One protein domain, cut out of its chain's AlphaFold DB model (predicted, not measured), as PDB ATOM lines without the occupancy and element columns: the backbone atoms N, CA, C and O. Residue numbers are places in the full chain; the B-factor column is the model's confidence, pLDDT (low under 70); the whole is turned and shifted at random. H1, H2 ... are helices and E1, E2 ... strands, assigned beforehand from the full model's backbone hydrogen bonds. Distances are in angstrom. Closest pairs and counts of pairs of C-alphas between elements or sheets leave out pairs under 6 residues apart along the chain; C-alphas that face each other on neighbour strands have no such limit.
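AT A GLANCE: This is residues 15 to 114 of the 227 residues of an uncharacterized protein of Lactococcus raffinolactis (UniProt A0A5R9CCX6). A twisted sheet, E1, E4 and E5, has the hairpin E2 and E3 crossing loosely over one face, with residues 42 to 47 standing free, and H1 beyond one end. Along the 100 printed residues run E1, E2, E3, E4, H1, E5, class mixed; the sheet's order is E1, E4, E5, antiparallel. The whole is loose, radius of gyration of the C-alphas 17.1 A, spans 50 by 35 by 19 A.

IN THESE COORDINATES: Find C-alpha 15 at (116.897, 90.083, 91.716), where E1, residues 15 to 22, begins. Next come E2, 35 to 43, E3, 46 to 54, E4, 66 to 76, 29.5 A long, and H1, 78 to 90, 18.2 A. E5, residues 101 to 113, 29.7 A, bends by 62 degrees at residue 107 and ends with C-alpha 113 at (123.797, 97.758, 72.642).

HOW THE PARTS SIT: Inner strand E4 is antiparallel to E1, N 17 and O 72 2.9 A apart, and to E5, N 70 and O 109 2.8 A. In hairpin E2 and E3, N 39 and O 50 are 2.9 A apart. E1 and E2 are near each other, closest C-alphas 8.4 A. H1, every O i to N i+4 pair within hydrogen-bond range, is not on the sheet.

THE WHOLE: The printed part has no cut; links E1 to E2 and E3 to E4 are long. Residues under pLDDT 70 include 92 to 94.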
ATOM      1  N   SER A  15     116.450  88.700  91.735       77.12
ATOM      2  CA  SER A  15     116.897  90.083  91.716       77.12
ATOM      3  C   SER A  15     118.079  90.199  90.758       77.12
ATOM      4  O   SER A  15     119.005  89.383  90.765       77.12
ATOM      5  N   ILE A  16     118.032  91.204  89.887       81.31
ATOM      6  CA  ILE A  16     119.128  91.548  88.984       81.31
ATOM      7  C   ILE A  16     119.569  92.957  89.338       81.31
ATOM      8  O   ILE A  16     118.790  93.903  89.219       81.31
ATOM      9  N   ARG A  17     120.834  93.108  89.728       84.94
ATOM     10  CA  ARG A  17     121.451  94.427  89.840       84.94
ATOM     11  C   ARG A  17     122.145  94.745  88.527       84.94
ATOM     12  O   ARG A  17     123.128  94.100  88.161       84.94
ATOM     13  N   PHE A  18     121.641  95.756  87.837       87.88
ATOM     14  CA  PHE A  18     122.202  96.226  86.583       87.88
ATOM     15  C   PHE A  18     122.200  97.752  86.522       87.88
ATOM     16  O   PHE A  18     121.440  98.405  87.233       87.88
ATOM     17  N   SER A  19     123.048  98.275  85.648       88.94
ATOM     18  CA  SER A  19     123.129  99.681  85.274       88.94
ATOM     19  C   SER A  19     123.143  99.784  83.754       88.94
ATOM     20  O   SER A  19     123.595  98.863  83.062       88.94
ATOM     21  N   LEU A  20     122.645 100.896  83.226       88.62
ATOM     22  CA  LEU A  20     122.662 101.183  81.795       88.62
ATOM     23  C   LEU A  20     123.373 102.507  81.591       88.62
ATOM     24  O   LEU A  20     122.985 103.515  82.172       88.62
ATOM     25  N   PHE A  21     124.388 102.509  80.745       88.44
ATOM     26  CA  PHE A  21     125.195 103.692  80.489       88.44
ATOM     27  C   PHE A  21     125.113 104.083  79.025       88.44
ATOM     28  O   PHE A  21     125.044 103.219  78.152       88.44
ATOM     29  N   ALA A  22     125.187 105.382  78.762       87.12
ATOM     30  CA  ALA A  22     125.561 105.866  77.446       87.12
ATOM     31  C   ALA A  22     127.073 105.654  77.267       87.12
ATOM     32  O   ALA A  22     127.847 105.956  78.174       87.12
ATOM     33  N   ASP A  23     127.528 105.191  76.104       82.56
ATOM     34  CA  ASP A  23     128.966 105.006  75.855       82.56
ATOM     35  C   ASP A  23     129.770 106.303  76.026       82.56
ATOM     36  O   ASP A  23     130.928 106.267  76.447       82.56
ATOM     37  N   SER A  24     129.139 107.448  75.751       80.06
ATOM     38  CA  SER A  24     129.707 108.784  75.945       80.06
ATOM     39  C   SER A  24     129.825 109.205  77.414       80.06
ATOM     40  O   SER A  24     130.588 110.120  77.712       80.06
ATOM     41  N   ASP A  25     129.070 108.585  78.324       81.81
ATOM     42  CA  ASP A  25     129.060 108.905  79.752       81.81
ATOM     43  C   ASP A  25     128.757 107.660  80.601       81.81
ATOM     44  O   ASP A  25     127.609 107.333  80.908       81.81
ATOM     45  N   LYS A  26     129.830 106.987  81.024       81.75
ATOM     46  CA  LYS A  26     129.774 105.798  81.890       81.75
ATOM     47  C   LYS A  26     129.643 106.121  83.378       81.75
ATOM     48  O   LYS A  26     129.671 105.210  84.199       81.75
ATOM     49  N   SER A  27     129.553 107.400  83.742       82.81
ATOM     50  CA  SER A  27     129.379 107.826  85.135       82.81
ATOM     51  C   SER A  27     127.911 108.014  85.514       82.81
ATOM     52  O   SER A  27     127.569 107.959  86.695       82.81
ATOM     53  N   ASN A  28     127.042 108.194  84.518       84.50
ATOM     54  CA  ASN A  28     125.621 108.427  84.705       84.50
ATOM     55  C   ASN A  28     124.807 107.158  84.425       84.50
ATOM     56  O   ASN A  28     124.593 106.787  83.270       84.50
ATOM     57  N   ASP A  29     124.331 106.506  85.487       86.88
ATOM     58  CA  ASP A  29     123.423 105.366  85.358       86.88
ATOM     59  C   ASP A  29     122.033 105.835  84.899       86.88
ATOM     60  O   ASP A  29     121.258 106.431  85.657       86.88
ATOM     61  N   LEU A  30     121.706 105.530  83.644       81.69
ATOM     62  CA  LEU A  30     120.443 105.883  83.004       81.69
ATOM     63  C   LEU A  30     119.250 105.214  83.693       81.69
ATOM     64  O   LEU A  30     118.145 105.767  83.664       81.69
ATOM     65  N   VAL A  31     119.468 104.065  84.350       79.25
ATOM     66  CA  VAL A  31     118.429 103.371  85.121       79.25
ATOM     67  C   VAL A  31     118.381 103.749  86.601       79.25
ATOM     68  O   VAL A  31     117.501 103.297  87.336       79.25
ATOM     69  N   GLY A  32     119.241 104.668  87.045       74.31
ATOM     70  CA  GLY A  32     119.191 105.218  88.396       74.31
ATOM     71  C   GLY A  32     117.839 105.884  88.694       74.31
ATOM     72  O   GLY A  32     117.511 106.940  88.137       74.31
ATOM     73  N   GLY A  33     117.059 105.270  89.591       66.19
ATOM     74  CA  GLY A  33     115.797 105.803  90.120       66.19
ATOM     75  C   GLY A  33     114.545 105.588  89.260       66.19
ATOM     76  O   GLY A  33     113.535 106.238  89.524       66.19
ATOM     77  N   GLY A  34     114.582 104.733  88.233       65.81
ATOM     78  CA  GLY A  34     113.371 104.366  87.483       65.81
ATOM     79  C   GLY A  34     112.661 103.132  88.040       65.81
ATOM     80  O   GLY A  34     113.068 102.551  89.047       65.81
ATOM     81  N   ILE A  35     111.575 102.738  87.376       65.88
ATOM     82  CA  ILE A  35     110.751 101.595  87.785       65.88
ATOM     83  C   ILE A  35     111.166 100.383  86.955       65.88
ATOM     84  O   ILE A  35     111.136 100.441  85.723       65.88
ATOM     85  N   SER A  36     111.539  99.296  87.633       70.44
ATOM     86  CA  SER A  36     111.808  97.998  87.014       70.44
ATOM     87  C   SER A  36     110.682  97.013  87.303       70.44
ATOM     88  O   SER A  36     110.113  96.987  88.393       70.44
ATOM     89  N   PHE A  37     110.390  96.177  86.316       68.50
ATOM     90  CA  PHE A  37     109.583  94.977  86.463       68.50
ATOM     91  C   PHE A  37     110.350  93.818  85.873       68.50
ATOM     92  O   PHE A  37     111.011  93.968  84.847       68.50
ATOM     93  N   SER A  38     110.232  92.649  86.477       70.56
ATOM     94  CA  SER A  38     110.972  91.497  86.004       70.56
ATOM     95  C   SER A  38     110.183  90.210  86.143       70.56
ATOM     96  O   SER A  38     109.433  90.030  87.099       70.56
ATOM     97  N   THR A  39     110.355  89.320  85.175       69.38
ATOM     98  CA  THR A  39     109.751  87.989  85.152       69.38
ATOM     99  C   THR A  39     110.843  86.962  84.931       69.38
ATOM    100  O   THR A  39     111.742  87.189  84.126       69.38
ATOM    101  N   PHE A  40     110.778  85.838  85.642       72.75
ATOM    102  CA  PHE A  40     111.831  84.826  85.621       72.75
ATOM    103  C   PHE A  40     111.256  83.423  85.681       72.75
ATOM    104  O   PHE A  40     110.168  83.222  86.213       72.75
ATOM    105  N   ARG A  41     111.992  82.459  85.129       67.69
ATOM    106  CA  ARG A  41     111.709  81.030  85.266       67.69
ATOM    107  C   ARG A  41     112.985  80.204  85.128       67.69
ATOM    108  O   ARG A  41     113.936  80.620  84.467       67.69
ATOM    109  N   ILE A  42     112.971  79.014  85.717       68.31
ATOM    110  CA  ILE A  42     114.058  78.035  85.628       68.31
ATOM    111  C   ILE A  42     113.526  76.801  84.897       68.31
ATOM    112  O   ILE A  42     112.494  76.254  85.288       68.31
ATOM    113  N   GLU A  43     114.227  76.361  83.855       71.75
ATOM    114  CA  GLU A  43     113.954  75.109  83.143       71.75
ATOM    115  C   GLU A  43     115.218  74.240  83.157       71.75
ATOM    116  O   GLU A  43     116.213  74.550  82.498       71.75
ATOM    117  N   GLY A  44     115.193  73.153  83.937       72.94
ATOM    118  CA  GLY A  44     116.387  72.342  84.191       72.94
ATOM    119  C   GLY A  44     117.496  73.188  84.820       72.94
ATOM    120  O   GLY A  44     117.281  73.803  85.861       72.94
ATOM    121  N   ASP A  45     118.646  73.253  84.148       70.81
ATOM    122  CA  ASP A  45     119.805  74.055  84.566       70.81
ATOM    123  C   ASP A  45     119.865  75.440  83.886       70.81
ATOM    124  O   ASP A  45     120.863  76.152  83.999       70.81
ATOM    125  N   THR A  46     118.824  75.830  83.136       71.81
ATOM    126  CA  THR A  46     118.786  77.095  82.385       71.81
ATOM    127  C   THR A  46     117.855  78.110  83.039       71.81
ATOM    128  O   THR A  46     116.706  77.813  83.369       71.81
ATOM    129  N   PHE A  47     118.347  79.340  83.174       72.94
ATOM    130  CA  PHE A  47     117.603  80.475  83.709       72.94
ATOM    131  C   PHE A  47     117.098  81.355  82.564       72.94
ATOM    132  O   PHE A  47     117.871  81.764  81.698       72.94
ATOM    133  N   TYR A  48     115.810  81.684  82.592       74.81
ATOM    134  CA  TYR A  48     115.172  82.605  81.657       74.81
ATOM    135  C   TYR A  48     114.612  83.798  82.420       74.81
ATOM    136  O   TYR A  48     114.041  83.640  83.499       74.81
ATOM    137  N   GLY A  49     114.732  84.988  81.836       72.56
ATOM    138  CA  GLY A  49     114.262  86.209  82.467       72.56
ATOM    139  C   GLY A  49     113.967  87.332  81.488       72.56
ATOM    140  O   GLY A  49     114.541  87.389  80.405       72.56
ATOM    141  N   THR A  50     113.079  88.234  81.886       76.00
ATOM    142  CA  THR A  50     112.867  89.536  81.248       76.00
ATOM    143  C   THR A  50     112.938  90.609  82.318       76.00
ATOM    144  O   THR A  50     112.345  90.452  83.382       76.00
ATOM    145  N   VAL A  51     113.630  91.709  82.031       77.38
ATOM    146  CA  VAL A  51     113.595  92.925  82.846       77.38
ATOM    147  C   VAL A  51     113.096  94.058  81.963       77.38
ATOM    148  O   VAL A  51     113.713  94.385  80.954       77.38
ATOM    149  N   ASN A  52     111.969  94.641  82.348       79.44
ATOM    150  CA  ASN A  52     111.408  95.841  81.754       79.44
ATOM    151  C   ASN A  52     111.753  97.022  82.646       79.44
ATOM    152  O   ASN A  52     111.604  96.949  83.866       79.44
ATOM    153  N   PHE A  53     112.188  98.118  82.043       76.25
ATOM    154  CA  PHE A  53     112.568  99.296  82.794       76.25
ATOM    155  C   PHE A  53     112.136 100.567  82.070       76.25
ATOM    156  O   PHE A  53     112.296 100.683  80.856       76.25
ATOM    157  N   THR A  54     111.614 101.522  82.839       76.88
ATOM    158  CA  THR A  54     111.125 102.805  82.326       76.88
ATOM    159  C   THR A  54     111.908 103.955  82.954       76.88
ATOM    160  O   THR A  54     111.988 104.063  84.180       76.88
ATOM    161  N   TYR A  55     112.440 104.848  82.115       73.75
ATOM    162  CA  TYR A  55     113.154 106.066  82.515       73.75
ATOM    163  C   TYR A  55     112.660 107.303  81.761       73.75
ATOM    164  O   TYR A  55     111.961 107.212  80.754       73.75
ATOM    165  N   ASP A  56     113.072 108.478  82.242       71.12
ATOM    166  CA  ASP A  56     112.879 109.739  81.528       71.12
ATOM    167  C   ASP A  56     113.785 109.802  80.291       71.12
ATOM    168  O   ASP A  56     115.011 109.839  80.406       71.12
ATOM    169  N   SER A  57     113.165 109.854  79.111       67.19
ATOM    170  CA  SER A  57     113.833 110.004  77.811       67.19
ATOM    171  C   SER A  57     114.838 111.159  77.742       67.19
ATOM    172  O   SER A  57     115.820 111.049  77.018       67.19
ATOM    173  N   LYS A  58     114.674 112.230  78.538       71.94
ATOM    174  CA  LYS A  58     115.625 113.357  78.595       71.94
ATOM    175  C   LYS A  58     117.016 112.955  79.085       71.94
ATOM    176  O   LYS A  58     117.961 113.719  78.907       71.94
ATOM    177  N   LYS A  59     117.138 111.797  79.741       69.62
ATOM    178  CA  LYS A  59     118.417 111.256  80.207       69.62
ATOM    179  C   LYS A  59     119.243 110.628  79.083       69.62
ATOM    180  O   LYS A  59     120.428 110.395  79.303       69.62
ATOM    181  N   LEU A  60     118.660 110.364  77.911       72.12
ATOM    182  CA  LEU A  60     119.385 109.796  76.780       72.12
ATOM    183  C   LEU A  60     119.660 110.833  75.693       72.12
ATOM    184  O   LEU A  60     118.721 111.439  75.177       72.12
ATOM    185  N   PRO A  61     120.934 111.009  75.301       63.19
ATOM    186  CA  PRO A  61     121.267 111.684  74.061       63.19
ATOM    187  C   PRO A  61     120.691 110.912  72.874       63.19
ATOM    188  O   PRO A  61     120.665 109.677  72.872       63.19
ATOM    189  N   ASP A  62     120.275 111.644  71.845       62.78
ATOM    190  CA  ASP A  62     119.898 111.027  70.586       62.78
ATOM    191  C   ASP A  62     121.138 110.375  69.954       62.78
ATOM    192  O   ASP A  62     122.099 111.055  69.607       62.78
ATOM    193  N   ASP A  63     121.092 109.044  69.821       61.59
ATOM    194  CA  ASP A  63     122.013 108.215  69.027       61.59
ATOM    195  C   ASP A  63     123.346 107.838  69.701       61.59
ATOM    196  O   ASP A  63     124.403 107.802  69.069       61.59
ATOM    197  N   THR A  64     123.295 107.469  70.982       74.25
ATOM    198  CA  THR A  64     124.444 106.873  71.678       74.25
ATOM    199  C   THR A  64     124.270 105.365  71.843       74.25
ATOM    200  O   THR A  64     123.250 104.909  72.352       74.25
ATOM    201  N   ASN A  65     125.288 104.588  71.459       86.00
ATOM    202  CA  ASN A  65     125.400 103.186  71.864       86.00
ATOM    203  C   ASN A  65     125.336 103.073  73.390       86.00
ATOM    204  O   ASN A  65     125.849 103.934  74.108       86.00
ATOM    205  N   LEU A  66     124.692 102.022  73.882       88.56
ATOM    206  CA  LEU A  66     124.518 101.815  75.312       88.56
ATOM    207  C   LEU A  66     125.363 100.638  75.768       88.56
ATOM    208  O   LEU A  66     125.486  99.641  75.066       88.56
ATOM    209  N   THR A  67     125.873 100.725  76.987       91.06
ATOM    210  CA  THR A  67     126.465  99.584  77.678       91.06
ATOM    211  C   THR A  67     125.498  99.140  78.772       91.06
ATOM    212  O   THR A  67     125.254  99.885  79.725       91.06
ATOM    213  N   LEU A  68     124.966  97.920  78.673       91.06
ATOM    214  CA  LEU A  68     124.311  97.254  79.799       91.06
ATOM    215  C   LEU A  68     125.384  96.589  80.658       91.06
ATOM    216  O   LEU A  68     126.152  95.766  80.161       91.06
ATOM    217  N   GLN A  69     125.405  96.905  81.948       92.19
ATOM    218  CA  GLN A  69     126.271  96.259  82.925       92.19
ATOM    219  C   GLN A  69     125.428  95.539  83.973       92.19
ATOM    220  O   GLN A  69     124.699  96.175  84.726       92.19
ATOM    221  N   ILE A  70     125.572  94.222  84.071       90.50
ATOM    222  CA  ILE A  70     124.997  93.419  85.151       90.50
ATOM    223  C   ILE A  70     126.097  93.182  86.184       90.50
ATOM    224  O   ILE A  70     127.177  92.698  85.840       90.50
ATOM    225  N   SER A  71     125.822  93.540  87.439       90.69
ATOM    226  CA  SER A  71     126.761  93.389  88.559       90.69
ATOM    227  C   SER A  71     126.411  92.239  89.501       90.69
ATOM    228  O   SER A  71     127.283  91.707  90.185       90.69
ATOM    229  N   GLN A  72     125.138  91.838  89.542       89.06
ATOM    230  CA  GLN A  72     124.686  90.754  90.405       89.06
ATOM    231  C   GLN A  72     123.442  90.072  89.840       89.06
ATOM    232  O   GLN A  72     122.517  90.734  89.364       89.06
ATOM    233  N   LEU A  73     123.414  88.749  89.963       84.00
ATOM    234  CA  LEU A  73     122.231  87.917  89.791       84.00
ATOM    235  C   LEU A  73     121.985  87.180  91.106       84.00
ATOM    236  O   LEU A  73     122.893  86.509  91.596       84.00
ATOM    237  N   SER A  74     120.793  87.286  91.684       81.50
ATOM    238  CA  SER A  74     120.458  86.586  92.924       81.50
ATOM    239  C   SER A  74     119.043  86.019  92.919       81.50
ATOM    240  O   SER A  74     118.154  86.565  92.277       81.50
ATOM    241  N   TRP A  75     118.832  84.907  93.622       78.62
ATOM    242  CA  TRP A  75     117.551  84.205  93.705       78.62
ATOM    243  C   TRP A  75     117.178  83.954  95.152       78.62
ATOM    244  O   TRP A  75     118.027  83.597  95.972       78.62
ATOM    245  N   GLU A  76     115.891  84.087  95.435       79.88
ATOM    246  CA  GLU A  76     115.283  83.609  96.669       79.88
ATOM    247  C   GLU A  76     114.762  82.179  96.476       79.88
ATOM    248  O   GLU A  76     114.420  81.745  95.366       79.88
ATOM    249  N   ASP A  77     114.702  81.432  97.575       76.75
ATOM    250  CA  ASP A  77     114.049  80.131  97.589       76.75
ATOM    251  C   ASP A  77     112.524  80.312  97.620       76.75
ATOM    252  O   ASP A  77     111.978  81.027  98.463       76.75
ATOM    253  N   TRP A  78     111.827  79.678  96.677       75.06
ATOM    254  CA  TRP A  78     110.384  79.849  96.510       75.06
ATOM    255  C   TRP A  78     109.564  79.277  97.669       75.06
ATOM    256  O   TRP A  78     108.526  79.839  98.026       75.06
ATOM    257  N   ASP A  79     110.008  78.172  98.268       77.56
ATOM    258  CA  ASP A  79     109.293  77.553  99.381       77.56
ATOM    259  C   ASP A  79     109.440  78.404 100.644       77.56
ATOM    260  O   ASP A  79     108.454  78.652 101.344       77.56
ATOM    261  N   GLU A  80     110.642  78.934 100.881       80.88
ATOM    262  CA  GLU A  80     110.905  79.873 101.977       80.88
ATOM    263  C   GLU A  80     110.122  81.175 101.790       80.88
ATOM    264  O   GLU A  80     109.479  81.650 102.728       80.88
ATOM    265  N   ARG A  81     110.085  81.712 100.564       79.44
ATOM    266  CA  ARG A  81     109.313  82.916 100.251       79.44
ATOM    267  C   ARG A  81     107.823  82.736 100.462       79.44
ATOM    268  O   ARG A  81     107.207  83.567 101.117       79.44
ATOM    269  N   ARG A  82     107.242  81.662  99.932       79.38
ATOM    270  CA  ARG A  82     105.809  81.388 100.076       79.38
ATOM    271  C   ARG A  82     105.414  81.227 101.542       79.38
ATOM    272  O   ARG A  82     104.341  81.672 101.934       79.38
ATOM    273  N   THR A  83     106.281  80.602 102.336       83.75
ATOM    274  CA  THR A  83     106.078  80.449 103.780       83.75
ATOM    275  C   THR A  83     106.092  81.813 104.467       83.75
ATOM    276  O   THR A  83     105.123  82.160 105.136       83.75
ATOM    277  N   ALA A  84     107.118  82.630 104.214       83.88
ATOM    278  CA  ALA A  84     107.229  83.974 104.780       83.88
ATOM    279  C   ALA A  84     106.076  84.902 104.347       83.88
ATOM    280  O   ALA A  84     105.559  85.669 105.156       83.88
ATOM    281  N   GLU A  85     105.637  84.812 103.091       82.75
ATOM    282  CA  GLU A  85     104.501  85.570 102.559       82.75
ATOM    283  C   GLU A  85     103.176  85.138 103.201       82.75
ATOM    284  O   GLU A  85     102.363  85.983 103.572       82.75
ATOM    285  N   ALA A  86     102.954  83.832 103.377       83.62
ATOM    286  CA  ALA A  86     101.772  83.315 104.060       83.62
ATOM    287  C   ALA A  86     101.731  83.754 105.533       83.62
ATOM    288  O   ALA A  86     100.685  84.193 106.005       83.62
ATOM    289  N   GLU A  87     102.860  83.695 106.242       84.12
ATOM    290  CA  GLU A  87     102.973  84.162 107.629       84.12
ATOM    291  C   GLU A  87     102.730  85.675 107.747       84.12
ATOM    292  O   GLU A  87     101.985  86.119 108.623       84.12
ATOM    293  N   ALA A  88     103.287  86.467 106.828       83.31
ATOM    294  CA  ALA A  88     103.094  87.913 106.783       83.31
ATOM    295  C   ALA A  88     101.636  88.308 106.497       83.31
ATOM    296  O   ALA A  88     101.101  89.199 107.160       83.31
ATOM    297  N   ASN A  89     100.969  87.624 105.563       78.94
ATOM    298  CA  ASN A  89      99.577  87.902 105.193       78.94
ATOM    299  C   ASN A  89      98.563  87.539 106.293       78.94
ATOM    300  O   ASN A  89      97.459  88.077 106.302       78.94
ATOM    301  N   VAL A  90      98.917  86.634 107.212       77.88
ATOM    302  CA  VAL A  90      98.073  86.249 108.361       77.88
ATOM    303  C   VAL A  90      98.274  87.193 109.559       77.88
ATOM    304  O   VAL A  90      97.454  87.210 110.476       77.88
ATOM    305  N   SER A  91      99.329  88.013 109.561       71.25
ATOM    306  CA  SER A  91      99.574  88.984 110.631       71.25
ATOM    307  C   SER A  91      98.654  90.214 110.511       71.25
ATOM    308  O   SER A  91      98.529  90.811 109.446       71.25
ATOM    309  N   GLU A  92      97.992  90.603 111.611       57.16
ATOM    310  CA  GLU A  92      96.963  91.671 111.640       57.16
ATOM    311  C   GLU A  92      97.479  93.072 111.258       57.16
ATOM    312  O   GLU A  92      96.699  93.962 110.920       57.16
ATOM    313  N   ALA A  93      98.793  93.274 111.280       60.84
ATOM    314  CA  ALA A  93      99.448  94.431 110.694       60.84
ATOM    315  C   ALA A  93     100.175  93.925 109.457       60.84
ATOM    316  O   ALA A  93     101.009  93.047 109.623       60.84
ATOM    317  N   GLY A  94      99.873  94.441 108.259       59.62
ATOM    318  CA  GLY A  94     100.504  94.034 106.994       59.62
ATOM    319  C   GLY A  94     102.030  94.106 107.058       59.62
ATOM    320  O   GLY A  94     102.636  95.116 106.701       59.62
ATOM    321  N   SER A  95     102.638  93.043 107.577       70.62
ATOM    322  CA  SER A  95     104.028  93.023 107.995       70.62
ATOM    323  C   SER A  95     104.879  92.798 106.761       70.62
ATOM    324  O   SER A  95     104.635  91.880 105.983       70.62
ATOM    325  N   SER A  96     105.896  93.630 106.561       76.75
ATOM    326  CA  SER A  96     106.904  93.350 105.543       76.75
ATOM    327  C   SER A  96     107.686  92.097 105.932       76.75
ATOM    328  O   SER A  96     108.115  91.984 107.082       76.75
ATOM    329  N   PHE A  97     107.938  91.207 104.978       77.38
ATOM    330  CA  PHE A  97     108.835  90.067 105.152       77.38
ATOM    331  C   PHE A  97     110.070  90.212 104.263       77.38
ATOM    332  O   PHE A  97     110.066  90.931 103.262       77.38
ATOM    333  N   THR A  98     111.136  89.508 104.629       77.94
ATOM    334  CA  THR A  98     112.363  89.397 103.836       77.94
ATOM    335  C   THR A  98     112.797  87.947 103.805       77.94
ATOM    336  O   THR A  98     112.786  87.285 104.842       77.94
ATOM    337  N   VAL A  99     113.213  87.473 102.637       80.00
ATOM    338  CA  VAL A  99     113.689  86.102 102.443       80.00
ATOM    339  C   VAL A  99     115.195  86.167 102.193       80.00
ATOM    340  O   VAL A  99     115.641  87.034 101.436       80.00
ATOM    341  N   PRO A 100     116.011  85.313 102.828       82.25
ATOM    342  CA  PRO A 100     117.429  85.246 102.514       82.25
ATOM    343  C   PRO A 100     117.663  84.913 101.039       82.25
ATOM    344  O   PRO A 100     116.947  84.123 100.422       82.25
ATOM    345  N   THR A 101     118.720  85.488 100.474       82.38
ATOM    346  CA  THR A 101     119.193  85.105  99.146       82.38
ATOM    347  C   THR A 101     119.725  83.672  99.185       82.38
ATOM    348  O   THR A 101     120.673  83.375  99.910       82.38
ATOM    349  N   ALA A 102     119.127  82.787  98.390       80.38
ATOM    350  CA  ALA A 102     119.484  81.375  98.304       80.38
ATOM    351  C   ALA A 102     120.668  81.124  97.357       80.38
ATOM    352  O   ALA A 102     121.477  80.222  97.580       80.38
ATOM    353  N   LEU A 103     120.781  81.927  96.298       78.00
ATOM    354  CA  LEU A 103     121.861  81.856  95.319       78.00
ATOM    355  C   LEU A 103     122.239  83.263  94.874       78.00
ATOM    356  O   LEU A 103     121.358  84.073  94.604       78.00
ATOM    357  N   GLN A 104     123.536  83.540  94.762       85.12
ATOM    358  CA  GLN A 104     124.050  84.814  94.275       85.12
ATOM    359  C   GLN A 104     125.272  84.589  93.387       85.12
ATOM    360  O   GLN A 104     126.186  83.842  93.744       85.12
ATOM    361  N   TYR A 105     125.295  85.273  92.250       83.75
ATOM    362  CA  TYR A 105     126.469  85.453  91.413       83.75
ATOM    363  C   TYR A 105     126.776  86.939  91.331       83.75
ATOM    364  O   TYR A 105     126.030  87.702  90.717       83.75
ATOM    365  N   ASP A 106     127.893  87.328  91.929       90.81
ATOM    366  CA  ASP A 106     128.502  88.625  91.682       90.81
ATOM    367  C   ASP A 106     129.415  88.510  90.465       90.81
ATOM    368  O   ASP A 106     130.152  87.530  90.302       90.81
ATOM    369  N   GLY A 107     129.358  89.501  89.590       89.00
ATOM    370  CA  GLY A 107     130.136  89.492  88.367       89.00
ATOM    371  C   GLY A 107     130.114  90.838  87.680       89.00
ATOM    372  O   GLY A 107     129.514  91.794  88.155       89.00
ATOM    373  N   GLU A 108     130.797  90.912  86.550       91.75
ATOM    374  CA  GLU A 108     130.780  92.093  85.706       91.75
ATOM    375  C   GLU A 108     130.518  91.653  84.273       91.75
ATOM    376  O   GLU A 108     131.433  91.405  83.488       91.75
ATOM    377  N   TRP A 109     129.237  91.498  83.949       93.00
ATOM    378  CA  TRP A 109     128.808  91.172  82.596       93.00
ATOM    379  C   TRP A 109     128.447  92.459  81.875       93.00
ATOM    380  O   TRP A 109     127.603  93.221  82.349       93.00
ATOM    381  N   ARG A 110     129.098  92.703  80.740       94.00
ATOM    382  CA  ARG A 110     128.900  93.902  79.928       94.00
ATOM    383  C   ARG A 110     128.425  93.513  78.538       94.00
ATOM    384  O   ARG A 110     128.978  92.596  77.933       94.00
ATOM    385  N   PHE A 111     127.417  94.224  78.057       92.19
ATOM    386  CA  PHE A 111     126.821  94.014  76.747       92.19
ATOM    387  C   PHE A 111     126.718  95.352  76.029       92.19
ATOM    388  O   PHE A 111     126.092  96.284  76.541       92.19
ATOM    389  N   ASP A 112     127.313  95.421  74.843       92.38
ATOM    390  CA  ASP A 112     127.201  96.582  73.969       92.38
ATOM    391  C   ASP A 112     125.863  96.519  73.222       92.38
ATOM    392  O   ASP A 112     125.499  95.498  72.633       92.38
ATOM    393  N   ILE A 113     125.114  97.617  73.252       88.75
ATOM    394  CA  ILE A 113     123.797  97.758  72.642       88.75
ATOM    395  C   ILE A 113     123.889  98.855  71.589       88.75
ATOM    396  O   ILE A 113     124.083 100.032  71.896       88.75
ATOM    397  N   THR A 114     123.681  98.476  70.332       87.25
ATOM    398  CA  THR A 114     123.454  99.452  69.267       87.25
ATOM    399  C   THR A 114     122.073 100.065  69.457       87.25
ATOM    400  O   THR A 114     121.052  99.413  69.231       87.25
TER     401      THR A 114